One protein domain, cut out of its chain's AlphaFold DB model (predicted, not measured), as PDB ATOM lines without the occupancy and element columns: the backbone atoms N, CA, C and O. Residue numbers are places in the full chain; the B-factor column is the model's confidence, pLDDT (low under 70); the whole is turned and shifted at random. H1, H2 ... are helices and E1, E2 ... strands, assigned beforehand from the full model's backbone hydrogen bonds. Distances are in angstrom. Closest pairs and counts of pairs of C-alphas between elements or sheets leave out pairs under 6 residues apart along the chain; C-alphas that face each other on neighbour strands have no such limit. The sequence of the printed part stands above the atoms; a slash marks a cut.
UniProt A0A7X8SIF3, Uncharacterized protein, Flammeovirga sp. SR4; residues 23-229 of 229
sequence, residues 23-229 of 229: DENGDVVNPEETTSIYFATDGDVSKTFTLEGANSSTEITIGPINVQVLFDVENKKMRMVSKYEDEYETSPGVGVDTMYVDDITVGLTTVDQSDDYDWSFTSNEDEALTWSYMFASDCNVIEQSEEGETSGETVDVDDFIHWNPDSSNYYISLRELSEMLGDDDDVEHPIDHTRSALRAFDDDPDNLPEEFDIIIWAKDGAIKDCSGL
ATOM      1  N   ASP A  23     -12.788  22.984  48.370       37.16
ATOM      2  CA  ASP A  23     -13.099  23.689  49.609       37.16
ATOM      3  C   ASP A  23     -14.600  23.547  49.870       37.16
ATOM      4  O   ASP A  23     -15.457  24.012  49.131       37.16
ATOM      5  N   GLU A  24     -14.922  22.841  50.953       41.16
ATOM      6  CA  GLU A  24     -16.275  22.592  51.463       41.16
ATOM      7  C   GLU A  24     -16.927  23.862  52.068       41.16
ATOM      8  O   GLU A  24     -17.739  23.781  52.992       41.16
ATOM      9  N   ASN A  25     -16.588  25.044  51.550       41.16
ATOM     10  CA  ASN A  25     -17.286  26.302  51.781       41.16
ATOM     11  C   ASN A  25     -17.838  26.723  50.423       41.16
ATOM     12  O   ASN A  25     -17.039  26.984  49.536       41.16
ATOM     13  N   GLY A  26     -19.169  26.726  50.271       46.62
ATOM     14  CA  GLY A  26     -19.847  26.984  48.994       46.62
ATOM     15  C   GLY A  26     -19.161  28.078  48.182       46.62
ATOM     16  O   GLY A  26     -18.870  29.136  48.742       46.62
ATOM     17  N   ASP A  27     -18.864  27.750  46.923       56.38
ATOM     18  CA  ASP A  27     -18.065  28.529  45.983       56.38
ATOM     19  C   ASP A  27     -18.347  30.027  46.117       56.38
ATOM     20  O   ASP A  27     -19.397  30.539  45.726       56.38
ATOM     21  N   VAL A  28     -17.409  30.739  46.747       64.12
ATOM     22  CA  VAL A  28     -17.456  32.197  46.799       64.12
ATOM     23  C   VAL A  28     -17.043  32.668  45.417       64.12
ATOM     24  O   VAL A  28     -15.881  32.527  45.034       64.12
ATOM     25  N   VAL A  29     -17.996  33.214  44.666       76.06
ATOM     26  CA  VAL A  29     -17.727  33.796  43.353       76.06
ATOM     27  C   VAL A  29     -16.693  34.911  43.525       76.06
ATOM     28  O   VAL A  29     -16.890  35.829  44.318       76.06
ATOM     29  N   ASN A  30     -15.573  34.825  42.801       81.25
ATOM     30  CA  ASN A  30     -14.616  35.924  42.711       81.25
ATOM     31  C   ASN A  30     -15.037  36.848  41.557       81.25
ATOM     32  O   ASN A  30     -14.825  36.484  40.393       81.25
ATOM     33  N   PRO A  31     -15.611  38.032  41.837       81.69
ATOM     34  CA  PRO A  31     -16.148  38.875  40.783       81.69
ATOM     35  C   PRO A  31     -15.076  39.380  39.801       81.69
ATOM     36  O   PRO A  31     -15.388  39.575  38.631       81.69
ATOM     37  N   GLU A  32     -13.813  39.508  40.228       81.88
ATOM     38  CA  GLU A  32     -12.701  40.032  39.409       81.88
ATOM     39  C   GLU A  32     -12.149  39.037  38.372       81.88
ATOM     40  O   GLU A  32     -11.502  39.436  37.405       81.88
ATOM     41  N   GLU A  33     -12.354  37.734  38.578       83.12
ATOM     42  CA  GLU A  33     -11.808  36.665  37.720       83.12
ATOM     43  C   GLU A  33     -12.902  35.940  36.921       83.12
ATOM     44  O   GLU A  33     -12.660  34.900  36.308       83.12
ATOM     45  N   THR A  34     -14.120  36.481  36.930       84.88
ATOM     46  CA  THR A  34     -15.293  35.859  36.320       84.88
ATOM     47  C   THR A  34     -15.230  35.931  34.792       84.88
ATOM     48  O   THR A  34     -15.181  37.009  34.207       84.88
ATOM     49  N   THR A  35     -15.251  34.771  34.133       88.19
ATOM     50  CA  THR A  35     -15.201  34.643  32.660       88.19
ATOM     51  C   THR A  35     -16.505  34.133  32.050       88.19
ATOM     52  O   THR A  35     -16.739  34.272  30.850       88.19
ATOM     53  N   SER A  36     -17.374  33.551  32.873       92.12
ATOM     54  CA  SER A  36     -18.730  33.168  32.507       92.12
ATOM     55  C   SER A  36     -19.602  33.099  33.755       92.12
ATOM     56  O   SER A  36     -19.109  32.774  34.837       92.12
ATOM     57  N   ILE A  37     -20.887  33.410  33.602       94.00
ATOM     58  CA  ILE A  37     -21.865  33.411  34.688       94.00
ATOM     59  C   ILE A  37     -23.104  32.651  34.231       94.00
ATOM     60  O   ILE A  37     -23.653  32.922  33.162       94.00
ATOM     61  N   TYR A  38     -23.537  31.688  35.038       94.81
ATOM     62  CA  TYR A  38     -24.731  30.892  34.784       94.81
ATOM     63  C   TYR A  38     -25.805  31.215  35.819       94.81
ATOM     64  O   TYR A  38     -25.571  31.093  37.018       94.81
ATOM     65  N   PHE A  39     -26.990  31.585  35.352       95.19
ATOM     66  CA  PHE A  39     -28.167  31.884  36.160       95.19
ATOM     67  C   PHE A  39     -29.227  30.831  35.895       95.19
ATOM     68  O   PHE A  39     -29.448  30.449  34.746       95.19
ATOM     69  N   ALA A  40     -29.911  30.376  36.942       94.06
ATOM     70  CA  ALA A  40     -31.063  29.506  36.759       94.06
ATOM     71  C   ALA A  40     -32.073  29.609  37.894       94.06
ATOM     72  O   ALA A  40     -31.705  29.680  39.073       94.06
ATOM     73  N   THR A  41     -33.355  29.505  37.558       91.81
ATOM     74  CA  THR A  41     -34.389  29.221  38.557       91.81
ATOM     75  C   THR A  41     -34.198  27.809  39.132       91.81
ATOM     76  O   THR A  41     -33.563  26.941  38.530       91.81
ATOM     77  N   ASP A  42     -34.718  27.548  40.334       89.12
ATOM     78  CA  ASP A  42     -34.714  26.201  40.936       89.12
ATOM     79  C   ASP A  42     -35.866  25.337  40.394       89.12
ATOM     80  O   ASP A  42     -36.698  24.830  41.147       89.12
ATOM     81  N   GLY A  43     -35.913  25.179  39.068       89.25
ATOM     82  CA  GLY A  43     -37.009  24.529  38.347       89.25
ATOM     83  C   GLY A  43     -38.147  25.492  38.006       89.25
ATOM     84  O   GLY A  43     -37.920  26.694  37.847       89.25
ATOM     85  N   ASP A  44     -39.362  24.950  37.879       89.31
ATOM     86  CA  ASP A  44     -40.574  25.727  37.599       89.31
ATOM     87  C   ASP A  44     -40.945  26.577  38.828       89.31
ATOM     88  O   ASP A  44     -41.229  26.057  39.911       89.31
ATOM     89  N   VAL A  45     -40.945  27.896  38.653       86.62
ATOM     90  CA  VAL A  45     -41.303  28.880  39.674       86.62
ATOM     91  C   VAL A  45     -42.654  29.489  39.330       86.62
ATOM     92  O   VAL A  45     -42.880  29.933  38.208       86.62
ATOM     93  N   SER A  46     -43.533  29.557  40.328       83.50
ATOM     94  CA  SER A  46     -44.755  30.356  40.271       83.50
ATOM     95  C   SER A  46     -44.792  31.284  41.476       83.50
ATOM     96  O   SER A  46     -44.545  30.847  42.605       83.50
ATOM     97  N   LYS A  47     -45.110  32.560  41.262       76.62
ATOM     98  CA  LYS A  47     -45.219  33.547  42.340       76.62
ATOM     99  C   LYS A  47     -46.571  34.233  42.259       76.62
ATOM    100  O   LYS A  47     -46.892  34.857  41.254       76.62
ATOM    101  N   THR A  48     -47.356  34.095  43.324       77.38
ATOM    102  CA  THR A  48     -48.634  34.792  43.466       77.38
ATOM    103  C   THR A  48     -48.444  36.037  44.312       77.38
ATOM    104  O   THR A  48     -47.919  35.974  45.425       77.38
ATOM    105  N   PHE A  49     -48.911  37.158  43.791       72.25
ATOM    106  CA  PHE A  49     -48.942  38.439  44.458       72.25
ATOM    107  C   PHE A  49     -50.376  38.799  44.800       72.25
ATOM    108  O   PHE A  49     -51.287  38.598  43.996       72.25
ATOM    109  N   THR A  50     -50.579  39.361  45.988       71.62
ATOM    110  CA  THR A  50     -51.869  39.922  46.385       71.62
ATOM    111  C   THR A  50     -51.753  41.433  46.390       71.62
ATOM    112  O   THR A  50     -50.998  42.007  47.172       71.62
ATOM    113  N   LEU A  51     -52.526  42.079  45.527       62.91
ATOM    114  CA  LEU A  51     -52.621  43.527  45.472       62.91
ATOM    115  C   LEU A  51     -53.807  43.999  46.289       62.91
ATOM    116  O   LEU A  51     -54.958  43.723  45.955       62.91
ATOM    117  N   GLU A  52     -53.514  44.745  47.347       72.62
ATOM    118  CA  GLU A  52     -54.513  45.372  48.203       72.62
ATOM    119  C   GLU A  52     -54.894  46.746  47.637       72.62
ATOM    120  O   GLU A  52     -54.186  47.741  47.799       72.62
ATOM    121  N   GLY A  53     -56.037  46.811  46.958       63.44
ATOM    122  CA  GLY A  53     -56.658  48.060  46.532       63.44
ATOM    123  C   GLY A  53     -57.550  48.668  47.618       63.44
ATOM    124  O   GLY A  53     -57.932  48.023  48.592       63.44
ATOM    125  N   ALA A  54     -57.979  49.919  47.423       59.09
ATOM    126  CA  ALA A  54     -58.799  50.637  48.408       59.09
ATOM    127  C   ALA A  54     -60.138  49.944  48.755       59.09
ATOM    128  O   ALA A  54     -60.701  50.221  49.813       59.09
ATOM    129  N   ASN A  55     -60.660  49.076  47.873       61.19
ATOM    130  CA  ASN A  55     -61.947  48.383  48.042       61.19
ATOM    131  C   ASN A  55     -61.940  46.896  47.616       61.19
ATOM    132  O   ASN A  55     -62.998  46.266  47.648       61.19
ATOM    133  N   SER A  56     -60.805  46.336  47.190       67.25
ATOM    134  CA  SER A  56     -60.700  44.945  46.724       67.25
ATOM    135  C   SER A  56     -59.257  44.460  46.761       67.25
ATOM    136  O   SER A  56     -58.352  45.250  46.509       67.25
ATOM    137  N   SER A  57     -59.072  43.164  47.001       71.25
ATOM    138  CA  SER A  57     -57.802  42.464  46.821       71.25
ATOM    139  C   SER A  57     -57.835  41.668  45.512       71.25
ATOM    140  O   SER A  57     -58.809  40.945  45.276       71.25
ATOM    141  N   THR A  58     -56.796  41.768  44.689       67.31
ATOM    142  CA  THR A  58     -56.640  40.956  43.469       67.31
ATOM    143  C   THR A  58     -55.415  40.064  43.620       67.31
ATOM    144  O   THR A  58     -54.344  40.558  43.962       67.31
ATOM    145  N   GLU A  59     -55.569  38.763  43.388       71.31
ATOM    146  CA  GLU A  59     -54.451  37.815  43.339       71.31
ATOM    147  C   GLU A  59     -54.009  37.609  41.892       71.31
ATOM    148  O   GLU A  59     -54.855  37.392  41.023       71.31
ATOM    149  N   ILE A  60     -52.702  37.678  41.642       65.88
ATOM    150  CA  ILE A  60     -52.101  37.474  40.319       65.88
ATOM    151  C   ILE A  60     -50.926  36.540  40.451       65.88
ATOM    152  O   ILE A  60     -50.104  36.712  41.344       65.88
ATOM    153  N   THR A  61     -50.849  35.571  39.554       73.50
ATOM    154  CA  THR A  61     -49.795  34.567  39.542       73.50
ATOM    155  C   THR A  61     -48.949  34.751  38.295       73.50
ATOM    156  O   THR A  61     -49.489  34.812  37.199       73.50
ATOM    157  N   ILE A  62     -47.634  34.837  38.479       73.75
ATOM    158  CA  ILE A  62     -46.640  34.740  37.408       73.75
ATOM    159  C   ILE A  62     -46.123  33.302  37.384       73.75
ATOM    160  O   ILE A  62     -45.820  32.749  38.447       73.75
ATOM    161  N   GLY A  63     -45.989  32.725  36.189       74.38
ATOM    162  CA  GLY A  63     -45.489  31.368  35.968       74.38
ATOM    163  C   GLY A  63     -46.592  30.301  35.919       74.38
ATOM    164  O   GLY A  63     -47.759  30.621  36.135       74.38
ATOM    165  N   PRO A  64     -46.235  29.023  35.702       83.69
ATOM    166  CA  PRO A  64     -44.909  28.434  35.885       83.69
ATOM    167  C   PRO A  64     -43.874  28.926  34.870       83.69
ATOM    168  O   PRO A  64     -44.111  28.891  33.669       83.69
ATOM    169  N   ILE A  65     -42.712  29.355  35.365       85.44
ATOM    170  CA  ILE A  65     -41.564  29.749  34.541       85.44
ATOM    171  C   ILE A  65     -40.279  29.085  35.047       85.44
ATOM    172  O   ILE A  65     -40.030  29.024  36.251       85.44
ATOM    173  N   ASN A  66     -39.454  28.583  34.134       90.56
ATOM    174  CA  ASN A  66     -38.130  28.041  34.416       90.56
ATOM    175  C   ASN A  66     -37.133  28.659  33.441       90.56
ATOM    176  O   ASN A  66     -37.230  28.429  32.240       90.56
ATOM    177  N   VAL A  67     -36.207  29.466  33.955       91.00
ATOM    178  CA  VAL A  67     -35.269  30.252  33.148       91.00
ATOM    179  C   VAL A  67     -33.853  29.810  33.456       91.00
ATOM    180  O   VAL A  67     -33.489  29.635  34.618       91.00
ATOM    181  N   GLN A  68     -33.051  29.679  32.407       94.00
ATOM    182  CA  GLN A  68     -31.610  29.511  32.464       94.00
ATOM    183  C   GLN A  68     -30.954  30.554  31.559       94.00
ATOM    184  O   GLN A  68     -31.357  30.701  30.409       94.00
ATOM    185  N   VAL A  69     -29.922  31.239  32.047       93.56
ATOM    186  CA  VAL A  69     -29.120  32.191  31.265       93.56
ATOM    187  C   VAL A  69     -27.650  31.846  31.445       93.56
ATOM    188  O   VAL A  69     -27.179  31.670  32.564       93.56
ATOM    189  N   LEU A  70     -26.912  31.745  30.346       94.81
ATOM    190  CA  LEU A  70     -25.461  31.651  30.331       94.81
ATOM    191  C   LEU A  70     -24.901  32.913  29.683       94.81
ATOM    192  O   LEU A  70     -25.107  33.138  28.491       94.81
ATOM    193  N   PHE A  71     -24.168  33.694  30.467       93.75
ATOM    194  CA  PHE A  71     -23.401  34.837  30.000       93.75
ATOM    195  C   PHE A  71     -21.935  34.420  29.845       93.75
ATOM    196  O   PHE A  71     -21.266  34.061  30.816       93.75
ATOM    197  N   ASP A  72     -21.442  34.388  28.612       92.94
ATOM    198  CA  ASP A  72     -20.070  34.027  28.257       92.94
ATOM    199  C   ASP A  72     -19.305  35.302  27.887       92.94
ATOM    200  O   ASP A  72     -19.395  35.808  26.762       92.94
ATOM    201  N   VAL A  73     -18.574  35.834  28.871       90.25
ATOM    202  CA  VAL A  73     -17.830  37.097  28.759       90.25
ATOM    203  C   VAL A  73     -16.708  36.960  27.732       90.25
ATOM    204  O   VAL A  73     -16.503  37.845  26.901       90.25
ATOM    205  N   GLU A  74     -15.985  35.838  27.759       89.00
ATOM    206  CA  GLU A  74     -14.828  35.617  26.889       89.00
ATOM    207  C   GLU A  74     -15.220  35.522  25.416       89.00
ATOM    208  O   GLU A  74     -14.555  36.107  24.554       89.00
ATOM    209  N   ASN A  75     -16.293  34.786  25.118       91.06
ATOM    210  CA  ASN A  75     -16.759  34.591  23.750       91.06
ATOM    211  C   ASN A  75     -17.768  35.649  23.303       91.06
ATOM    212  O   ASN A  75     -18.173  35.607  22.141       91.06
ATOM    213  N   LYS A  76     -18.138  36.585  24.190       91.44
ATOM    214  CA  LYS A  76     -19.123  37.645  23.953       91.44
ATOM    215  C   LYS A  76     -20.452  37.091  23.456       91.44
ATOM    216  O   LYS A  76     -20.941  37.446  22.385       91.44
ATOM    217  N   LYS A  77     -21.011  36.161  24.222       90.94
ATOM    218  CA  LYS A  77     -22.283  35.519  23.894       90.94
ATOM    219  C   LYS A  77     -23.155  35.414  25.118       90.94
ATOM    220  O   LYS A  77     -22.676  35.145  26.213       90.94
ATOM    221  N   MET A  78     -24.450  35.525  24.894       90.88
ATOM    222  CA  MET A  78     -25.456  35.192  25.881       90.88
ATOM    223  C   MET A  78     -26.376  34.141  25.284       90.88
ATOM    224  O   MET A  78     -26.824  34.286  24.148       90.88
ATOM    225  N   ARG A  79     -26.658  33.081  26.037       92.00
ATOM    226  CA  ARG A  79     -27.684  32.101  25.682       92.00
ATOM    227  C   ARG A  79     -28.699  32.013  26.801       92.00
ATOM    228  O   ARG A  79     -28.321  31.862  27.957       92.00
ATOM    229  N   MET A  80     -29.968  32.058  26.450       91.12
ATOM    230  CA  MET A  80     -31.081  31.922  27.366       91.12
ATOM    231  C   MET A  80     -31.963  30.767  26.921       91.12
ATOM    232  O   MET A  80     -32.257  30.625  25.739       91.12
ATOM    233  N   VAL A  81     -32.406  29.967  27.884       91.12
ATOM    234  CA  VAL A  81     -33.424  28.945  27.684       91.12
ATOM    235  C   VAL A  81     -34.518  29.152  28.722       91.12
ATOM    236  O   VAL A  81     -34.243  29.101  29.922       91.12
ATOM    237  N   SER A  82     -35.754  29.369  28.281       89.75
ATOM    238  CA  SER A  82     -36.900  29.603  29.164       89.75
ATOM    239  C   SER A  82     -38.059  28.681  28.834       89.75
ATOM    240  O   SER A  82     -38.512  28.629  27.698       89.75
ATOM    241  N   LYS A  83     -38.571  27.983  29.846       89.12
ATOM    242  CA  LYS A  83     -39.791  27.180  29.787       89.12
ATOM    243  C   LYS A  83     -40.921  27.907  30.505       89.12
ATOM    244  O   LYS A  83     -40.728  28.339  31.639       89.12
ATOM    245  N   TYR A  84     -42.087  28.002  29.884       84.31
ATOM    246  CA  TYR A  84     -43.217  28.772  30.407       84.31
ATOM    247  C   TYR A  84     -44.556  28.244  29.877       84.31
ATOM    248  O   TYR A  84     -44.587  27.423  28.958       84.31
ATOM    249  N   GLU A  85     -45.647  28.693  30.485       80.75
ATOM    250  CA  GLU A  85     -47.022  28.452  30.040       80.75
ATOM    251  C   GLU A  85     -47.517  29.651  29.217       80.75
ATOM    252  O   GLU A  85     -47.417  30.782  29.690       80.75
ATOM    253  N   ASP A  86     -48.026  29.417  28.004       68.69
ATOM    254  CA  ASP A  86     -48.671  30.462  27.192       68.69
ATOM    255  C   ASP A  86     -50.193  30.382  27.377       68.69
ATOM    256  O   ASP A  86     -50.841  29.411  26.972       68.69
ATOM    257  N   GLU A  87     -50.775  31.400  28.011       55.03
ATOM    258  CA  GLU A  87     -52.223  31.492  28.229       55.03
ATOM    259  C   GLU A  87     -52.983  32.131  27.042       55.03
ATOM    260  O   GLU A  87     -54.220  32.090  27.014       55.03
ATOM    261  N   TYR A  88     -52.289  32.712  26.053       48.09
ATOM    262  CA  TYR A  88     -52.884  33.561  25.012       48.09
ATOM    263  C   TYR A  88     -53.005  32.900  23.630       48.09
ATOM    264  O   TYR A  88     -53.940  33.242  22.891       48.09
ATOM    265  N   GLU A  89     -52.217  31.869  23.304       44.53
ATOM    266  CA  GLU A  89     -52.478  31.009  22.137       44.53
ATOM    267  C   GLU A  89     -53.667  30.053  22.375       44.53
ATOM    268  O   GLU A  89     -53.572  28.824  22.389       44.53
ATOM    269  N   THR A  90     -54.878  30.610  22.438       37.75
ATOM    270  CA  THR A  90     -56.109  29.838  22.196       37.75
ATOM    271  C   THR A  90     -56.269  29.530  20.705       37.75
ATOM    272  O   THR A  90     -57.286  29.835  20.076       37.75
ATOM    273  N   SER A  91     -55.276  28.865  20.110       35.75
ATOM    274  CA  SER A  91     -55.496  28.150  18.860       35.75
ATOM    275  C   SER A  91     -56.553  27.073  19.143       35.75
ATOM    276  O   SER A  91     -56.382  26.274  20.070       35.75
ATOM    277  N   PRO A  92     -57.699  27.051  18.437       30.83
ATOM    278  CA  PRO A  92     -58.814  26.173  18.774       30.83
ATOM    279  C   PRO A  92     -58.399  24.703  18.607       30.83
ATOM    280  O   PRO A  92     -58.483  24.139  17.517       30.83
ATOM    281  N   GLY A  93     -57.955  24.079  19.701       40.41
ATOM    282  CA  GLY A  93     -57.434  22.710  19.720       40.41
ATOM    283  C   GLY A  93     -56.271  22.464  20.687       40.41
ATOM    284  O   GLY A  93     -56.031  21.301  21.009       40.41
ATOM    285  N   VAL A  94     -55.596  23.513  21.169       43.59
ATOM    286  CA  VAL A  94     -54.509  23.434  22.160       43.59
ATOM    287  C   VAL A  94     -55.078  23.820  23.532       43.59
ATOM    288  O   VAL A  94     -55.899  24.729  23.638       43.59
ATOM    289  N   GLY A  95     -54.799  23.015  24.560       44.00
ATOM    290  CA  GLY A  95     -55.373  23.193  25.896       44.00
ATOM    291  C   GLY A  95     -54.676  24.307  26.675       44.00
ATOM    292  O   GLY A  95     -53.511  24.589  26.415       44.00
ATOM    293  N   VAL A  96     -55.382  24.851  27.669       53.97
ATOM    294  CA  VAL A  96     -54.966  25.908  28.620       53.97
ATOM    295  C   VAL A  96     -53.820  25.493  29.568       53.97
ATOM    296  O   VAL A  96     -53.670  26.104  30.608       53.97
ATOM    297  N   ASP A  97     -53.070  24.441  29.226       66.88
ATOM    298  CA  ASP A  97     -52.010  23.834  30.046       66.88
ATOM    299  C   ASP A  97     -50.758  23.501  29.192       66.88
ATOM    300  O   ASP A  97     -50.041  22.523  29.451       66.88
ATOM    301  N   THR A  98     -50.554  24.200  28.068       77.69
ATOM    302  CA  THR A  98     -49.463  23.878  27.134       77.69
ATOM    303  C   THR A  98     -48.219  24.672  27.496       77.69
ATOM    304  O   THR A  98     -48.221  25.897  27.494       77.69
ATOM    305  N   MET A  99     -47.148  23.939  27.797       85.38
ATOM    306  CA  MET A  99     -45.845  24.511  28.111       85.38
ATOM    307  C   MET A  99     -44.983  24.593  26.857       85.38
ATOM    308  O   MET A  99     -44.922  23.642  26.064       85.38
ATOM    309  N   TYR A 100     -44.229  25.671  26.761       85.94
ATOM    310  CA  TYR A 100     -43.325  25.948  25.663       85.94
ATOM    311  C   TYR A 100     -41.904  26.182  26.162       85.94
ATOM    312  O   TYR A 100     -41.684  26.338  27.363       85.94
ATOM    313  N   VAL A 101     -40.942  26.129  25.244       88.88
ATOM    314  CA  VAL A 101     -39.531  26.421  25.492       88.88
ATOM    315  C   VAL A 101     -39.011  27.355  24.413       88.88
ATOM    316  O   VAL A 101     -39.048  27.000  23.236       88.88
ATOM    317  N   ASP A 102     -38.449  28.472  24.852       86.94
ATOM    318  CA  ASP A 102     -37.605  29.342  24.043       86.94
ATOM    319  C   ASP A 102     -36.137  29.031  24.305       86.94
ATOM    320  O   ASP A 102     -35.731  28.822  25.448       86.94
ATOM    321  N   ASP A 103     -35.339  29.022  23.244       88.81
ATOM    322  CA  ASP A 103     -33.881  28.940  23.294       88.81
ATOM    323  C   ASP A 103     -33.311  30.009  22.370       88.81
ATOM    324  O   ASP A 103     -33.457  29.922  21.150       88.81
ATOM    325  N   ILE A 104     -32.716  31.035  22.969       86.00
ATOM    326  CA  ILE A 104     -32.267  32.258  22.312       86.00
ATOM    327  C   ILE A 104     -30.773  32.415  22.571       86.00
ATOM    328  O   ILE A 104     -30.314  32.331  23.707       86.00
ATOM    329  N   THR A 105     -29.993  32.670  21.526       87.62
ATOM    330  CA  THR A 105     -28.576  33.031  21.634       87.62
ATOM    331  C   THR A 105     -28.319  34.348  20.926       87.62
ATOM    332  O   THR A 105     -28.626  34.490  19.743       87.62
ATOM    333  N   VAL A 106     -27.692  35.273  21.646       84.69
ATOM    334  CA  VAL A 106     -27.350  36.622  21.195       84.69
ATOM    335  C   VAL A 106     -25.829  36.778  21.190       84.69
ATOM    336  O   VAL A 106     -25.151  36.433  22.164       84.69
ATOM    337  N   GLY A 107     -25.288  37.286  20.083       87.75
ATOM    338  CA  GLY A 107     -23.901  37.746  20.000       87.75
ATOM    339  C   GLY A 107     -23.757  39.144  20.596       87.75
ATOM    340  O   GLY A 107     -24.639  39.985  20.423       87.75
ATOM    341  N   LEU A 108     -22.655  39.405  21.298       89.25
ATOM    342  CA  LEU A 108     -22.402  40.671  21.986       89.25
ATOM    343  C   LEU A 108     -21.207  41.396  21.357       89.25
ATOM    344  O   LEU A 108     -20.177  40.800  21.033       89.25
ATOM    345  N   THR A 109     -21.315  42.711  21.211       88.75
ATOM    346  CA  THR A 109     -20.226  43.556  20.703       88.75
ATOM    347  C   THR A 109     -19.286  43.962  21.835       88.75
ATOM    348  O   THR A 109     -18.054  43.900  21.702       88.75
ATOM    349  N   THR A 110     -19.854  44.349  22.970       88.62
ATOM    350  CA  THR A 110     -19.159  44.822  24.173       88.62
ATOM    351  C   THR A 110     -19.685  44.069  25.385       88.62
ATOM    352  O   THR A 110     -20.833  43.640  25.413       88.62
ATOM    353  N   VAL A 111     -18.796  43.871  26.351       91.31
ATOM    354  CA  VAL A 111     -19.100  43.331  27.673       91.31
ATOM    355  C   VAL A 111     -18.158  44.063  28.613       91.31
ATOM    356  O   VAL A 111     -16.940  43.952  28.447       91.31
ATOM    357  N   ASP A 112     -18.714  44.835  29.536       93.50
ATOM    358  CA  ASP A 112     -17.961  45.715  30.421       93.50
ATOM    359  C   ASP A 112     -18.375  45.461  31.871       93.50
ATOM    360  O   ASP A 112     -19.558  45.330  32.171       93.50
ATOM    361  N   GLN A 113     -17.384  45.380  32.761       93.62
ATOM    362  CA  GLN A 113     -17.598  45.266  34.201       93.62
ATOM    363  C   GLN A 113     -17.361  46.627  34.859       93.62
ATOM    364  O   GLN A 113     -16.343  47.277  34.594       93.62
ATOM    365  N   SER A 114     -18.286  47.046  35.718       93.12
ATOM    366  CA  SER A 114     -18.179  48.272  36.505       93.12
ATOM    367  C   SER A 114     -17.243  48.100  37.713       93.12
ATOM    368  O   SER A 114     -16.824  46.995  38.061       93.12
ATOM    369  N   ASP A 115     -16.912  49.209  38.386       92.31
ATOM    370  CA  ASP A 115     -16.108  49.184  39.620       92.31
ATOM    371  C   ASP A 115     -16.838  48.483  40.787       92.31
ATOM    372  O   ASP A 115     -16.185  48.024  41.727       92.31
ATOM    373  N   ASP A 116     -18.172  48.401  40.726       92.31
ATOM    374  CA  ASP A 116     -19.023  47.707  41.700       92.31
ATOM    375  C   ASP A 116     -19.297  46.241  41.298       92.31
ATOM    376  O   ASP A 116     -20.027  45.529  41.985       92.31
ATOM    377  N   TYR A 117     -18.616  45.774  40.244       92.31
ATOM    378  CA  TYR A 117     -18.662  44.432  39.660       92.31
ATOM    379  C   TYR A 117     -19.912  44.085  38.851       92.31
ATOM    380  O   TYR A 117     -19.996  42.960  38.355       92.31
ATOM    381  N   ASP A 118     -20.821  45.034  38.651       93.50
ATOM    382  CA  ASP A 118     -21.972  44.861  37.763       93.50
ATOM    383  C   ASP A 118     -21.524  44.753  36.299       93.50
ATOM    384  O   ASP A 118     -20.469  45.278  35.925       93.50
ATOM    385  N   TRP A 119     -22.302  44.058  35.467       93.69
ATOM    386  CA  TRP A 119     -21.981  43.875  34.051       93.69
ATOM    387  C   TRP A 119     -23.000  44.526  33.126       93.69
ATOM    388  O   TRP A 119     -24.199  44.259  33.219       93.69
ATOM    389  N   SER A 120     -22.474  45.266  32.155       92.81
ATOM    390  CA  SER A 120     -23.200  45.839  31.021       92.81
ATOM    391  C   SER A 120     -22.772  45.161  29.721       92.81
ATOM    392  O   SER A 120     -21.659  44.627  29.606       92.81
ATOM    393  N   PHE A 121     -23.629  45.203  28.706       91.62
ATOM    394  CA  PHE A 121     -23.283  44.728  27.370       91.62
ATOM    395  C   PHE A 121     -24.066  45.458  26.285       91.62
ATOM    396  O   PHE A 121     -25.178  45.933  26.491       91.62
ATOM    397  N   THR A 122     -23.512  45.436  25.078       89.25
ATOM    398  CA  THR A 122     -24.216  45.851  23.866       89.25
ATOM    399  C   THR A 122     -24.343  44.645  22.935       89.25
ATOM    400  O   THR A 122     -23.347  43.961  22.667       89.25
ATOM    401  N   SER A 123     -25.544  44.364  22.423       86.88
ATOM    402  CA  SER A 123     -25.768  43.300  21.438       86.88
ATOM    403  C   SER A 123     -25.066  43.607  20.108       86.88
ATOM    404  O   SER A 123     -24.611  44.724  19.845       86.88
ATOM    405  N   ASN A 124     -24.886  42.585  19.278       82.25
ATOM    406  CA  ASN A 124     -24.277  42.724  17.964       82.25
ATOM    407  C   ASN A 124     -25.336  42.577  16.865       82.25
ATOM    408  O   ASN A 124     -25.740  41.462  16.544       82.25
ATOM    409  N   GLU A 125     -25.731  43.703  16.264       77.31
ATOM    410  CA  GLU A 125     -26.713  43.748  15.169       77.31
ATOM    411  C   GLU A 125     -26.260  43.027  13.891       77.31
ATOM    412  O   GLU A 125     -27.096  42.633  13.081       77.31
ATOM    413  N   ASP A 126     -24.946  42.840  13.711       74.31
ATOM    414  CA  ASP A 126     -24.351  42.164  12.554       74.31
ATOM    415  C   ASP A 126     -24.162  40.651  12.784       74.31
ATOM    416  O   ASP A 126     -23.808  39.917  11.851       74.31
ATOM    417  N   GLU A 127     -24.341  40.162  14.015       72.88
ATOM    418  CA  GLU A 127     -24.245  38.737  14.325       72.88
ATOM    419  C   GLU A 127     -25.594  38.036  14.235       72.88
ATOM    420  O   GLU A 127     -26.662  38.612  14.446       72.88
ATOM    421  N   ALA A 128     -25.531  36.750  13.888       63.00
ATOM    422  CA  ALA A 128     -26.728  35.946  13.760       63.00
ATOM    423  C   ALA A 128     -27.371  35.751  15.138       63.00
ATOM    424  O   ALA A 128     -26.771  35.133  16.023       63.00
ATOM    425  N   LEU A 129     -28.595  36.253  15.287       76.75
ATOM    426  CA  LEU A 129     -29.486  35.872  16.371       76.75
ATOM    427  C   LEU A 129     -29.970  34.460  16.050       76.75
ATOM    428  O   LEU A 129     -30.524  34.227  14.978       76.75
ATOM    429  N   THR A 130     -29.761  33.514  16.960       84.56
ATOM    430  CA  THR A 130     -30.378  32.193  16.814       84.56
ATOM    431  C   THR A 130     -31.444  32.036  17.867       84.56
ATOM    432  O   THR A 130     -31.133  32.111  19.055       84.56
ATOM    433  N   TRP A 131     -32.672  31.782  17.443       85.69
ATOM    434  CA  TRP A 131     -33.782  31.532  18.347       85.69
ATOM    435  C   TRP A 131     -34.562  30.303  17.893       85.69
ATOM    436  O   TRP A 131     -34.586  29.956  16.708       85.69
ATOM    437  N   SER A 132     -35.180  29.612  18.840       86.88
ATOM    438  CA  SER A 132     -36.111  28.527  18.553       86.88
ATOM    439  C   SER A 132     -37.199  28.461  19.609       86.88
ATOM    440  O   SER A 132     -36.912  28.569  20.798       86.88
ATOM    441  N   TYR A 133     -38.421  28.256  19.136       84.81
ATOM    442  CA  TYR A 133     -39.645  28.105  19.903       84.81
ATOM    443  C   TYR A 133     -40.133  26.663  19.775       84.81
ATOM    444  O   TYR A 133     -40.259  26.123  18.671       84.81
ATOM    445  N   MET A 134     -40.360  25.996  20.902       87.81
ATOM    446  CA  MET A 134     -40.600  24.554  20.973       87.81
ATOM    447  C   MET A 134     -41.745  24.212  21.922       87.81
ATOM    448  O   MET A 134     -41.963  24.886  22.924       87.81
ATOM    449  N   PHE A 135     -42.409  23.078  21.692       89.12
ATOM    450  CA  PHE A 135     -43.246  22.471  22.730       89.12
ATOM    451  C   PHE A 135     -42.367  21.860  23.828       89.12
ATOM    452  O   PHE A 135     -41.530  21.004  23.547       89.12
ATOM    453  N   ALA A 136     -42.614  22.186  25.099       90.19
ATOM    454  CA  ALA A 136     -41.828  21.627  26.206       90.19
ATOM    455  C   ALA A 136     -42.026  20.111  26.383       90.19
ATOM    456  O   ALA A 136     -41.173  19.421  26.933       90.19
ATOM    457  N   SER A 137     -43.171  19.576  25.942       89.69
ATOM    458  CA  SER A 137     -43.525  18.167  26.169       89.69
ATOM    459  C   SER A 137     -42.686  17.173  25.360       89.69
ATOM    460  O   SER A 137     -42.472  16.041  25.801       89.69
ATOM    461  N   ASP A 138     -42.231  17.578  24.177       91.81
ATOM    462  CA  ASP A 138     -41.532  16.712  23.229       91.81
ATOM    463  C   ASP A 138     -40.372  17.402  22.493       91.81
ATOM    464  O   ASP A 138     -39.685  16.749  21.705       91.81
ATOM    465  N   CYS A 139     -40.120  18.683  22.782       92.56
ATOM    466  CA  CYS A 139     -39.092  19.516  22.164       92.56
ATOM    467  C   CYS A 139     -39.203  19.600  20.639       92.56
ATOM    468  O   CYS A 139     -38.205  19.806  19.947       92.56
ATOM    469  N   ASN A 140     -40.411  19.422  20.097       91.31
ATOM    470  CA  ASN A 140     -40.649  19.678  18.689       91.31
ATOM    471  C   ASN A 140     -40.605  21.185  18.438       91.31
ATOM    472  O   ASN A 140     -41.368  21.942  19.038       91.31
ATOM    473  N   VAL A 141     -39.717  21.591  17.529       89.06
ATOM    474  CA  VAL A 141     -39.594  22.976  17.069       89.06
ATOM    475  C   VAL A 141     -40.871  23.376  16.338       89.06
ATOM    476  O   VAL A 141     -41.279  22.725  15.373       89.06
ATOM    477  N   ILE A 142     -41.492  24.435  16.837       86.19
ATOM    478  CA  ILE A 142     -42.644  25.113  16.250       86.19
ATOM    479  C   ILE A 142     -42.126  26.130  15.240       86.19
ATOM    480  O   ILE A 142     -42.537  26.119  14.079       86.19
ATOM    481  N   GLU A 143     -41.173  26.949  15.680       84.38
ATOM    482  CA  GLU A 143     -40.582  28.027  14.903       84.38
ATOM    483  C   GLU A 143     -39.118  28.237  15.306       84.38
ATOM    484  O   GLU A 143     -38.703  27.855  16.400       84.38
ATOM    485  N   GLN A 144     -38.306  28.770  14.402       85.31
ATOM    486  CA  GLN A 144     -36.900  29.067  14.658       85.31
ATOM    487  C   GLN A 144     -36.377  30.088  13.651       85.31
ATOM    488  O   GLN A 144     -36.861  30.130  12.518       85.31
ATOM    489  N   SER A 145     -35.325  30.807  14.039       80.25
ATOM    490  CA  SER A 145     -34.598  31.721  13.157       80.25
ATOM    491  C   SER A 145     -34.125  31.026  11.882       80.25
ATOM    492  O   SER A 145     -33.662  29.872  11.918       80.25
ATOM    493  N   GLU A 146     -34.150  31.749  10.767       80.25
ATOM    494  CA  GLU A 146     -33.497  31.310   9.536       80.25
ATOM    495  C   GLU A 146     -31.972  31.510   9.610       80.25
ATOM    496  O   GLU A 146     -31.441  32.342  10.346       80.25
ATOM    497  N   GLU A 147     -31.216  30.722   8.839       74.62
ATOM    498  CA  GLU A 147     -29.758  30.862   8.809       74.62
ATOM    499  C   GLU A 147     -29.360  32.248   8.272       74.62
ATOM    500  O   GLU A 147     -29.663  32.595   7.129       74.62
ATOM    501  N   GLY A 148     -28.628  33.015   9.084       63.94
ATOM    502  CA  GLY A 148     -28.182  34.364   8.731       63.94
ATOM    503  C   GLY A 148     -29.193  35.467   9.046       63.94
ATOM    504  O   GLY A 148     -28.970  36.603   8.631       63.94
ATOM    505  N   GLU A 149     -30.268  35.146   9.766       69.06
ATOM    506  CA  GLU A 149     -31.099  36.141  10.434       69.06
ATOM    507  C   GLU A 149     -30.292  36.837  11.536       69.06
ATOM    508  O   GLU A 149     -29.543  36.210  12.284       69.06
ATOM    509  N   THR A 150     -30.404  38.154  11.591       66.56
ATOM    510  CA  THR A 150     -29.687  39.037  12.517       66.56
ATOM    511  C   THR A 150     -30.715  39.787  13.345       66.56
ATOM    512  O   THR A 150     -31.807  40.027  12.830       66.56
ATOM    513  N   SER A 151     -30.367  40.240  14.554       64.31
ATOM    514  CA  SER A 151     -31.309  41.030  15.366       64.31
ATOM    515  C   SER A 151     -31.770  42.306  14.656       64.31
ATOM    516  O   SER A 151     -32.835  42.817  14.968       64.31
ATOM    517  N   GLY A 152     -30.985  42.835  13.704       60.22
ATOM    518  CA  GLY A 152     -31.322  44.039  12.933       60.22
ATOM    519  C   GLY A 152     -31.262  45.337  13.744       60.22
ATOM    520  O   GLY A 152     -31.241  46.416  13.154       60.22
ATOM    521  N   GLU A 153     -31.178  45.218  15.067       67.50
ATOM    522  CA  GLU A 153     -31.091  46.305  16.026       67.50
ATOM    523  C   GLU A 153     -30.021  46.010  17.079       67.50
ATOM    524  O   GLU A 153     -29.850  44.875  17.548       67.50
ATOM    525  N   THR A 154     -29.294  47.066  17.440       75.69
ATOM    526  CA  THR A 154     -28.366  47.073  18.565       75.69
ATOM    527  C   THR A 154     -29.133  47.415  19.839       75.69
ATOM    528  O   THR A 154     -29.765  48.468  19.917       75.69
ATOM    529  N   VAL A 155     -29.020  46.560  20.851       77.38
ATOM    530  CA  VAL A 155     -29.571  46.766  22.192       77.38
ATOM    531  C   VAL A 155     -28.402  47.031  23.129       77.38
ATOM    532  O   VAL A 155     -27.486  46.213  23.216       77.38
ATOM    533  N   ASP A 156     -28.416  48.181  23.791       83.31
ATOM    534  CA  ASP A 156     -27.419  48.561  24.792       83.31
ATOM    535  C   ASP A 156     -28.047  48.417  26.177       83.31
ATOM    536  O   ASP A 156     -29.089  49.023  26.435       83.31
ATOM    537  N   VAL A 157     -27.462  47.571  27.023       82.25
ATOM    538  CA  VAL A 157     -27.998  47.239  28.346       82.25
ATOM    539  C   VAL A 157     -26.954  47.565  29.403       82.25
ATOM    540  O   VAL A 157     -25.898  46.929  29.479       82.25
ATOM    541  N   ASP A 158     -27.279  48.559  30.222       83.88
ATOM    542  CA  ASP A 158     -26.484  48.984  31.367       83.88
ATOM    543  C   ASP A 158     -26.879  48.197  32.625       83.88
ATOM    544  O   ASP A 158     -28.066  47.963  32.844       83.88
ATOM    545  N   ASP A 159     -25.889  47.823  33.446       84.25
ATOM    546  CA  ASP A 159     -26.058  47.203  34.769       84.25
ATOM    547  C   ASP A 159     -27.067  46.034  34.759       84.25
ATOM    548  O   ASP A 159     -28.016  45.998  35.530       84.25
ATOM    549  N   PHE A 160     -26.887  45.071  33.850       86.94
ATOM    550  CA  PHE A 160     -27.807  43.938  33.687       86.94
ATOM    551  C   PHE A 160     -27.557  42.804  34.685       86.94
ATOM    552  O   PHE A 160     -28.478  42.150  35.173       86.94
ATOM    553  N   ILE A 161     -26.282  42.508  34.943       93.44
ATOM    554  CA  ILE A 161     -25.881  41.506  35.930       93.44
ATOM    555  C   ILE A 161     -25.392  42.244  37.155       93.44
ATOM    556  O   ILE A 161     -24.397  42.957  37.078       93.44
ATOM    557  N   HIS A 162     -26.034  41.985  38.286       94.94
ATOM    558  CA  HIS A 162     -25.786  42.703  39.526       94.94
ATOM    559  C   HIS A 162     -24.963  41.868  40.495       94.94
ATOM    560  O   HIS A 162     -25.266  40.692  40.732       94.94
ATOM    561  N   TRP A 163     -23.954  42.469  41.114       94.81
ATOM    562  CA  TRP A 163     -23.218  41.871  42.218       94.81
ATOM    563  C   TRP A 163     -23.892  42.182  43.556       94.81
ATOM    564  O   TRP A 163     -24.036  43.332  43.968       94.81
ATOM    565  N   ASN A 164     -24.249  41.141  44.308       92.88
ATOM    566  CA  ASN A 164     -24.724  41.308  45.674       92.88
ATOM    567  C   ASN A 164     -23.593  41.003  46.675       92.88
ATOM    568  O   ASN A 164     -23.221  39.838  46.848       92.88
ATOM    569  N   PRO A 165     -23.070  42.008  47.405       89.94
ATOM    570  CA  PRO A 165     -21.979  41.792  48.352       89.94
ATOM    571  C   PRO A 165     -22.404  40.991  49.593       89.94
ATOM    572  O   PRO A 165     -21.572  40.289  50.172       89.94
ATOM    573  N   ASP A 166     -23.677  41.059  49.999       91.06
ATOM    574  CA  ASP A 166     -24.186  40.363  51.188       91.06
ATOM    575  C   ASP A 166     -24.278  38.850  50.963       91.06
ATOM    576  O   ASP A 166     -23.990  38.069  51.874       91.06
ATOM    577  N   SER A 167     -24.666  38.427  49.755       89.38
ATOM    578  CA  SER A 167     -24.642  37.017  49.351       89.38
ATOM    579  C   SER A 167     -23.328  36.604  48.686       89.38
ATOM    580  O   SER A 167     -23.110  35.407  48.513       89.38
ATOM    581  N   SER A 168     -22.453  37.566  48.363       90.50
ATOM    582  CA  SER A 168     -21.227  37.361  47.580       90.50
ATOM    583  C   SER A 168     -21.505  36.569  46.298       90.50
ATOM    584  O   SER A 168     -20.833  35.578  46.009       90.50
ATOM    585  N   ASN A 169     -22.553  36.971  45.575       93.19
ATOM    586  CA  ASN A 169     -23.020  36.277  44.381       93.19
ATOM    587  C   ASN A 169     -23.665  37.247  43.379       93.19
ATOM    588  O   ASN A 169     -24.177  38.299  43.766       93.19
ATOM    589  N   TYR A 170     -23.688  36.855  42.108       94.75
ATOM    590  CA  TYR A 170     -24.382  37.589  41.053       94.75
ATOM    591  C   TYR A 170     -25.869  37.242  40.991       94.75
ATOM    592  O   TYR A 170     -26.278  36.121  41.319       94.75
ATOM    593  N   TYR A 171     -26.677  38.176  40.505       94.38
ATOM    594  CA  TYR A 171     -28.068  37.933  40.149       94.38
ATOM    595  C   TYR A 171     -28.495  38.746  38.925       94.38
ATOM    596  O   TYR A 171     -27.858  39.732  38.570       94.38
ATOM    597  N   ILE A 172     -29.593  38.315  38.310       92.88
ATOM    598  CA  ILE A 172     -30.336  39.074  37.299       92.88
ATOM    599  C   ILE A 172     -31.802  39.185  37.718       92.88
ATOM    600  O   ILE A 172     -32.327  38.316  38.431       92.88
ATOM    601  N   SER A 173     -32.463  40.244  37.263       88.94
ATOM    602  CA  SER A 173     -33.907  40.415  37.380       88.94
ATOM    603  C   SER A 173     -34.629  39.731  36.217       88.94
ATOM    604  O   SER A 173     -34.251  39.894  35.055       88.94
ATOM    605  N   LEU A 174     -35.707  38.989  36.497       82.56
ATOM    606  CA  LEU A 174     -36.586  38.498  35.430       82.56
ATOM    607  C   LEU A 174     -37.255  39.660  34.677       82.56
ATOM    608  O   LEU A 174     -37.543  39.524  33.489       82.56
ATOM    609  N   ARG A 175     -37.493  40.792  35.351       78.06
ATOM    610  CA  ARG A 175     -38.046  42.004  34.739       78.06
ATOM    611  C   ARG A 175     -37.072  42.626  33.737       78.06
ATOM    612  O   ARG A 175     -37.448  42.788  32.582       78.06
ATOM    613  N   GLU A 176     -35.824  42.864  34.126       81.44
ATOM    614  CA  GLU A 176     -34.795  43.405  33.216       81.44
ATOM    615  C   GLU A 176     -34.556  42.462  32.024       81.44
ATOM    616  O   GLU A 176     -34.457  42.894  30.875       81.44
ATOM    617  N   LEU A 177     -34.546  41.144  32.274       80.56
ATOM    618  CA  LEU A 177     -34.462  40.136  31.213       80.56
ATOM    619  C   LEU A 177     -35.654  40.222  30.243       80.56
ATOM    620  O   LEU A 177     -35.480  39.995  29.048       80.56
ATOM    621  N   SER A 178     -36.851  40.552  30.739       73.06
ATOM    622  CA  SER A 178     -38.056  40.735  29.918       73.06
ATOM    623  C   SER A 178     -37.986  41.963  29.020       73.06
ATOM    624  O   SER A 178     -38.382  41.894  27.862       73.06
ATOM    625  N   GLU A 179     -37.446  43.065  29.535       71.75
ATOM    626  CA  GLU A 179     -37.308  44.326  28.804       71.75
ATOM    627  C   GLU A 179     -36.291  44.199  27.669       71.75
ATOM    628  O   GLU A 179     -36.532  44.665  26.557       71.75
ATOM    629  N   MET A 180     -35.192  43.484  27.922       71.88
ATOM    630  CA  MET A 180     -34.141  43.222  26.941       71.88
ATOM    631  C   MET A 180     -34.635  42.466  25.698       71.88
ATOM    632  O   MET A 180     -34.087  42.643  24.611       71.88
ATOM    633  N   LEU A 181     -35.634  41.591  25.846       64.25
ATOM    634  CA  LEU A 181     -36.078  40.694  24.775       64.25
ATOM    635  C   LEU A 181     -37.163  41.276  23.873       64.25
ATOM    636  O   LEU A 181     -37.547  40.610  22.918       64.25
ATOM    637  N   GLY A 182     -37.603  42.510  24.116       55.81
ATOM    638  CA  GLY A 182     -38.337  43.276  23.115       55.81
ATOM    639  C   GLY A 182     -39.628  43.914  23.607       55.81
ATOM    640  O   GLY A 182     -40.444  43.326  24.313       55.81
ATOM    641  N   ASP A 183     -39.809  45.159  23.170       48.84
ATOM    642  CA  ASP A 183     -41.031  45.969  23.189       48.84
ATOM    643  C   ASP A 183     -41.630  46.111  21.782       48.84
ATOM    644  O   ASP A 183     -42.328  47.076  21.481       48.84
ATOM    645  N   ASP A 184     -41.323  45.159  20.898       46.94
ATOM    646  CA  ASP A 184     -41.848  45.169  19.541       46.94
ATOM    647  C   ASP A 184     -43.308  44.718  19.559       46.94
ATOM    648  O   ASP A 184     -43.621  43.537  19.709       46.94
ATOM    649  N   ASP A 185     -44.194  45.693  19.352       45.88
ATOM    650  CA  ASP A 185     -45.659  45.604  19.257       45.88
ATOM    651  C   ASP A 185     -46.202  44.511  18.291       45.88
ATOM    652  O   ASP A 185     -47.418  44.337  18.183       45.88
ATOM    653  N   ASP A 186     -45.333  43.788  17.573       42.22
ATOM    654  CA  ASP A 186     -45.672  42.800  16.544       42.22
ATOM    655  C   ASP A 186     -45.201  41.356  16.856       42.22
ATOM    656  O   ASP A 186     -45.661  40.427  16.181       42.22
ATOM    657  N   VAL A 187     -44.333  41.131  17.858       41.97
ATOM    658  CA  VAL A 187     -43.863  39.788  18.270       41.97
ATOM    659  C   VAL A 187     -43.838  39.699  19.800       41.97
ATOM    660  O   VAL A 187     -42.858  40.055  20.448       41.97
ATOM    661  N   GLU A 188     -44.937  39.223  20.390       46.19
ATOM    662  CA  GLU A 188     -45.026  38.972  21.834       46.19
ATOM    663  C   GLU A 188     -44.087  37.813  22.209       46.19
ATOM    664  O   GLU A 188     -44.354  36.647  21.910       46.19
ATOM    665  N   HIS A 189     -42.967  38.131  22.858       47.53
ATOM    666  CA  HIS A 189     -42.097  37.128  23.460       47.53
ATOM    667  C   HIS A 189     -42.672  36.676  24.806       47.53
ATOM    668  O   HIS A 189     -43.273  37.436  25.533       47.53
ATOM    669  N   PRO A 190     -42.474  35.454  25.261       44.47
ATOM    670  CA  PRO A 190     -43.136  34.953  26.471       44.47
ATOM    671  C   PRO A 190     -42.599  35.479  27.803       44.47
ATOM    672  O   PRO A 190     -43.283  35.419  28.828       44.47
ATOM    673  N   ILE A 191     -41.389  36.040  27.828       49.50
ATOM    674  CA  ILE A 191     -40.918  36.801  28.994       49.50
ATOM    675  C   ILE A 191     -41.697  38.138  29.088       49.50
ATOM    676  O   ILE A 191     -41.881  38.678  30.181       49.50
ATOM    677  N   ASP A 192     -42.347  38.555  27.995       48.53
ATOM    678  CA  ASP A 192     -43.390  39.585  27.951       48.53
ATOM    679  C   ASP A 192     -44.660  39.171  28.719       48.53
ATOM    680  O   ASP A 192     -45.480  40.028  28.997       48.53
ATOM    681  N   HIS A 193     -44.861  37.917  29.161       47.72
ATOM    682  CA  HIS A 193     -45.959  37.594  30.095       47.72
ATOM    683  C   HIS A 193     -45.691  38.133  31.499       47.72
ATOM    684  O   HIS A 193     -46.625  38.560  32.182       47.72
ATOM    685  N   THR A 194     -44.420  38.168  31.919       50.53
ATOM    686  CA  THR A 194     -44.023  38.907  33.121       50.53
ATOM    687  C   THR A 194     -44.369  40.369  32.890       50.53
ATOM    688  O   THR A 194     -45.157  40.924  33.643       50.53
ATOM    689  N   ARG A 195     -43.932  40.959  31.776       50.03
ATOM    690  CA  ARG A 195     -44.234  42.355  31.443       50.03
ATOM    691  C   ARG A 195     -45.727  42.645  31.226       50.03
ATOM    692  O   ARG A 195     -46.168  43.712  31.610       50.03
ATOM    693  N   SER A 196     -46.533  41.718  30.717       49.38
ATOM    694  CA  SER A 196     -47.982  41.848  30.480       49.38
ATOM    695  C   SER A 196     -48.776  41.723  31.774       49.38
ATOM    696  O   SER A 196     -49.690  42.513  32.021       49.38
ATOM    697  N   ALA A 197     -48.395  40.783  32.645       48.53
ATOM    698  CA  ALA A 197     -48.891  40.744  34.012       48.53
ATOM    699  C   ALA A 197     -48.527  42.047  34.739       48.53
ATOM    700  O   ALA A 197     -49.376  42.603  35.428       48.53
ATOM    701  N   LEU A 198     -47.308  42.560  34.524       50.00
ATOM    702  CA  LEU A 198     -46.806  43.806  35.103       50.00
ATOM    703  C   LEU A 198     -47.505  45.071  34.519       50.00
ATOM    704  O   LEU A 198     -47.912  45.950  35.272       50.00
ATOM    705  N   ARG A 199     -47.767  45.139  33.207       49.25
ATOM    706  CA  ARG A 199     -48.491  46.220  32.495       49.25
ATOM    707  C   ARG A 199     -49.975  46.289  32.847       49.25
ATOM    708  O   ARG A 199     -50.610  47.328  32.697       49.25
ATOM    709  N   ALA A 200     -50.560  45.206  33.359       46.09
ATOM    710  CA  ALA A 200     -51.919  45.241  33.897       46.09
ATOM    711  C   ALA A 200     -52.042  46.104  35.178       46.09
ATOM    712  O   ALA A 200     -53.163  46.368  35.627       46.09
ATOM    713  N   PHE A 201     -50.920  46.528  35.776       54.09
ATOM    714  CA  PHE A 201     -50.858  47.314  37.015       54.09
ATOM    715  C   PHE A 201     -50.707  48.814  36.813       54.09
ATOM    716  O   PHE A 201     -51.313  49.592  37.552       54.09
ATOM    717  N   ASP A 202     -49.880  49.191  35.848       48.16
ATOM    718  CA  ASP A 202     -49.557  50.551  35.452       48.16
ATOM    719  C   ASP A 202     -49.151  50.482  33.977       48.16
ATOM    720  O   ASP A 202     -48.593  49.472  33.544       48.16
ATOM    721  N   ASP A 203     -49.399  51.542  33.209       52.91
ATOM    722  CA  ASP A 203     -48.973  51.594  31.799       52.91
ATOM    723  C   ASP A 203     -47.428  51.566  31.675       52.91
ATOM    724  O   ASP A 203     -46.891  51.498  30.572       52.91
ATOM    725  N   ASP A 204     -46.726  51.616  32.814       57.47
ATOM    726  CA  ASP A 204     -45.281  51.648  32.971       57.47
ATOM    727  C   ASP A 204     -44.806  50.568  33.984       57.47
ATOM    728  O   ASP A 204     -44.903  50.775  35.203       57.47
ATOM    729  N   PRO A 205     -44.328  49.395  33.513       54.78
ATOM    730  CA  PRO A 205     -43.861  48.293  34.364       54.78
ATOM    731  C   PRO A 205     -42.652  48.662  35.247       54.78
ATOM    732  O   PRO A 205     -42.411  47.989  36.258       54.78
ATOM    733  N   ASP A 206     -41.963  49.767  34.954       59.78
ATOM    734  CA  ASP A 206     -40.810  50.264  35.714       59.78
ATOM    735  C   ASP A 206     -41.223  50.798  37.097       59.78
ATOM    736  O   ASP A 206     -40.429  50.825  38.038       59.78
ATOM    737  N   ASN A 207     -42.497  51.175  37.273       59.72
ATOM    738  CA  ASN A 207     -43.014  51.722  38.532       59.72
ATOM    739  C   ASN A 207     -43.442  50.652  39.549       59.72
ATOM    740  O   ASN A 207     -43.958  50.979  40.628       59.72
ATOM    741  N   LEU A 208     -43.250  49.368  39.238       61.53
ATOM    742  CA  LEU A 208     -43.667  48.289  40.123       61.53
ATOM    743  C   LEU A 208     -42.694  48.087  41.278       61.53
ATOM    744  O   LEU A 208     -41.484  48.020  41.042       61.53
ATOM    745  N   PRO A 209     -43.192  47.906  42.517       64.69
ATOM    746  CA  PRO A 209     -42.319  47.675  43.658       64.69
ATOM    747  C   PRO A 209     -41.390  46.471  43.419       64.69
ATOM    748  O   PRO A 209     -41.799  45.466  42.836       64.69
ATOM    749  N   GLU A 210     -40.145  46.551  43.893       66.62
ATOM    750  CA  GLU A 210     -39.117  45.503  43.723       66.62
ATOM    751  C   GLU A 210     -39.574  44.122  44.232       66.62
ATOM    752  O   GLU A 210     -39.166  43.082  43.725       66.62
ATOM    753  N   GLU A 211     -40.490  44.080  45.205       67.50
ATOM    754  CA  GLU A 211     -41.053  42.830  45.729       67.50
ATOM    755  C   GLU A 211     -41.828  42.013  44.679       67.50
ATOM    756  O   GLU A 211     -41.991  40.799  44.864       67.50
ATOM    757  N   PHE A 212     -42.249  42.649  43.577       66.69
ATOM    758  CA  PHE A 212     -42.920  42.029  42.430       66.69
ATOM    759  C   PHE A 212     -41.965  41.375  41.431       66.69
ATOM    760  O   PHE A 212     -42.414  40.795  40.448       66.69
ATOM    761  N   ASP A 213     -40.662  41.414  41.694       76.56
ATOM    762  CA  ASP A 213     -39.658  40.805  40.833       76.56
ATOM    763  C   ASP A 213     -39.308  39.359  41.243       76.56
ATOM    764  O   ASP A 213     -39.521  38.922  42.388       76.56
ATOM    765  N   ILE A 214     -38.795  38.590  40.284       83.62
ATOM    766  CA  ILE A 214     -38.206  37.267  40.483       83.62
ATOM    767  C   ILE A 214     -36.703  37.397  40.231       83.62
ATOM    768  O   ILE A 214     -36.258  37.500  39.094       83.62
ATOM    769  N   ILE A 215     -35.932  37.347  41.317       89.56
ATOM    770  CA  ILE A 215     -34.469  37.366  41.266       89.56
ATOM    771  C   ILE A 215     -33.948  35.980  40.895       89.56
ATOM    772  O   ILE A 215     -34.267  34.986  41.561       89.56
ATOM    773  N   ILE A 216     -33.108  35.920  39.864       92.31
ATOM    774  CA  ILE A 216     -32.445  34.698  39.416       92.31
ATOM    775  C   ILE A 216     -30.976  34.783  39.822       92.31
ATOM    776  O   ILE A 216     -30.212  35.589  39.301       92.31
ATOM    777  N   TRP A 217     -30.583  33.946  40.777       94.69
ATOM    778  CA  TRP A 217     -29.216  33.910  41.293       94.69
ATOM    779  C   TRP A 217     -28.283  33.121  40.379       94.69
ATOM    780  O   TRP A 217     -28.684  32.104  39.798       94.69
ATOM    781  N   ALA A 218     -27.025  33.557  40.318       94.50
ATOM    782  CA  ALA A 218     -25.966  32.788  39.694       94.50
ATOM    783  C   ALA A 218     -25.690  31.495  40.477       94.50
ATOM    784  O   ALA A 218     -25.829  31.434  41.706       94.50
ATOM    785  N   LYS A 219     -25.348  30.438  39.740       91.69
ATOM    786  CA  LYS A 219     -25.159  29.068  40.223       91.69
ATOM    787  C   LYS A 219     -24.028  28.394  39.461       91.69
ATOM    788  O   LYS A 219     -23.756  28.732  38.311       91.69
ATOM    789  N   ASP A 220     -23.476  27.340  40.047       87.31
ATOM    790  CA  ASP A 220     -22.653  26.404  39.292       87.31
ATOM    791  C   ASP A 220     -23.530  25.570  38.366       87.31
ATOM    792  O   ASP A 220     -24.523  24.955  38.778       87.31
ATOM    793  N   GLY A 221     -23.161  25.518  37.093       86.38
ATOM    794  CA  GLY A 221     -23.906  24.728  36.137       86.38
ATOM    795  C   GLY A 221     -23.559  25.029  34.697       86.38
ATOM    796  O   GLY A 221     -22.584  25.698  34.370       86.38
ATOM    797  N   ALA A 222     -24.381  24.461  33.829       89.00
ATOM    798  CA  ALA A 222     -24.361  24.712  32.408       89.00
ATOM    799  C   ALA A 222     -25.802  24.713  31.923       89.00
ATOM    800  O   ALA A 222     -26.652  24.000  32.472       89.00
ATOM    801  N   ILE A 223     -26.042  25.485  30.873       90.00
ATOM    802  CA  ILE A 223     -27.355  25.573  30.264       90.00
ATOM    803  C   ILE A 223     -27.794  24.202  29.749       90.00
ATOM    804  O   ILE A 223     -27.023  23.465  29.124       90.00
ATOM    805  N   LYS A 224     -29.039  23.848  30.043       91.81
ATOM    806  CA  LYS A 224     -29.676  22.637  29.540       91.81
ATOM    807  C   LYS A 224     -30.619  22.999  28.408       91.81
ATOM    808  O   LYS A 224     -31.405  23.931  28.539       91.81
ATOM    809  N   ASP A 225     -30.577  22.203  27.348       89.50
ATOM    810  CA  ASP A 225     -31.536  22.288  26.247       89.50
ATOM    811  C   ASP A 225     -32.937  21.836  26.714       89.50
ATOM    812  O   ASP A 225     -33.077  21.260  27.796       89.50
ATOM    813  N   CYS A 226     -33.962  22.005  25.869       89.38
ATOM    814  CA  CYS A 226     -35.370  21.688  26.171       89.38
ATOM    815  C   CYS A 226     -35.591  20.352  26.919       89.38
ATOM    816  O   CYS A 226     -36.361  20.286  27.871       89.38
ATOM    817  N   SER A 227     -34.868  19.284  26.560       86.25
ATOM    818  CA  SER A 227     -35.022  17.964  27.200       86.25
ATOM    819  C   SER A 227     -34.532  17.866  28.657       86.25
ATOM    820  O   SER A 227     -34.759  16.844  29.308       86.25
ATOM    821  N   GLY A 228     -33.807  18.875  29.145       80.25
ATOM    822  CA  GLY A 228     -33.212  18.914  30.482       80.25
ATOM    823  C   GLY A 228     -33.851  19.919  31.446       80.25
ATOM    824  O   GLY A 228     -33.363  20.023  32.578       80.25
ATOM    825  N   LEU A 229     -34.887  20.638  30.999       78.81
ATOM    826  CA  LEU A 229     -35.678  21.603  31.774       78.81
ATOM    827  C   LEU A 229     -36.699  20.936  32.703       78.81
ATOM    828  O   LEU A 229     -37.321  19.924  32.308       78.81
TER     829      LEU A 229
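Overview. This is residues 23 to 229 of the 229 residues of an uncharacterized protein of Flammeovirga sp. SR4 (UniProt A0A7X8SIF3). What would one see first? One twisted sheet rolls round toward a flattened, imperfect barrel: E1, the later part of E3, E4 and E5 make one wall, E5 bends into E6, and E9, E10 and E11 come back beside E1. H1 and H2 lie over the inner face, H1 close to the middle of the domain, while E7 and E8 extend the sheet beyond E5, and the E2 and E3 hairpin reaches away to a free tip at residues 52 to 57. What is it made of? The printed part has 207 residues with eleven named strands and two named helices, in the order E1 to E10, H1, H2, E11; the class is mostly strand, with under half of the residues in named elements. The sheet is branched and its neighbour pairs are antiparallel; the whole is compact, with a radius of gyration of the C-alphas of 17.7 A and spans of 49 by 47 by 36 A.

Along the chain. Where are the longest strands? E3, residues 57 to 72, is 42.9 A long and ends at C-alpha 72, (-20.070, 34.027, 28.257); E5, residues 99 to 113, is 35.6 A long. E4 is residues 77 to 85, 26.5 A, E2 is residues 45 to 52, 22.8 A, and E9 is residues 156 to 164, 22.3 A. Where are the shorter strands? E1, residues 36 to 40, begins at C-alpha 36, (-18.730, 33.168, 32.507). E6 is residues 119 to 123, E7 130 to 135, E8 141 to 144 and E10 169 to 173; E11, residues 215 to 217, ends at C-alpha 217, (-29.216, 33.910, 41.293). And the helices? H1 is residues 174 to 180, 10.0 A long, and H2 is residues 192 to 199, 9.5 A long.

Arrangement. What lies beside E3? E3 bends by 53 degrees at residue 64; E1 and E2 lie on one side of it and E4 on the other side. N 39 and O 69 are 2.8 A apart for E1, N 49 and O 60 2.8 A for E2, and N 68 and O 81 2.8 A for E4. E2, E3, E4, E5 and E6 form a meander, each strand the antiparallel neighbour of the one before. How does the sheet turn back? E5 bends by 89 degrees at residue 109, with E4 on one side, N 80 to O 104 at 2.8 A, and on the other side E7, N 103 to O 132 at 2.9 A, and E6, N 109 to O 122 at 2.8 A. E8 pairs with E7, N 133 to O 143 at 2.8 A; E9 with E6, N 121 to O 157 at 3.0 A; E10 with E9, N 162 to O 171 at 2.9 A; and E11 with E10, N 216 to O 172 at 2.9 A. The closest C-alphas of E1 and E11, those of Phe 39 and Trp 217, are 5.6 A apart. Where are the helices? Both are on the same face of the sheet: H1 at a height of 7.0 A, over none of the strands, and H2 at 9.5 A, over E3 and only just along it at 29 degrees on the local plane. They touch, about perpendicular at 77 degrees, closest at the C-alphas of Ser 178 and Asp 192, 5.8 A. In both, every O i to N i+4 pair is within hydrogen-bond range.

Size, cuts and confidence. How far does it reach? The two C-alphas farthest apart, those of Asp 23 and Pro 92, are 55.2 A apart. Is it continuous? The printed part has no cut; the long links are E4 to E5, E8 to E9, H1 to H2 and H2 to E11. Where is confidence low? The mean pLDDT of the printed part is 76.4, and 64 residues are under 70, among them residues 23 to 28, 86 to 97 and 181 to 212; H2 has a mean of 49.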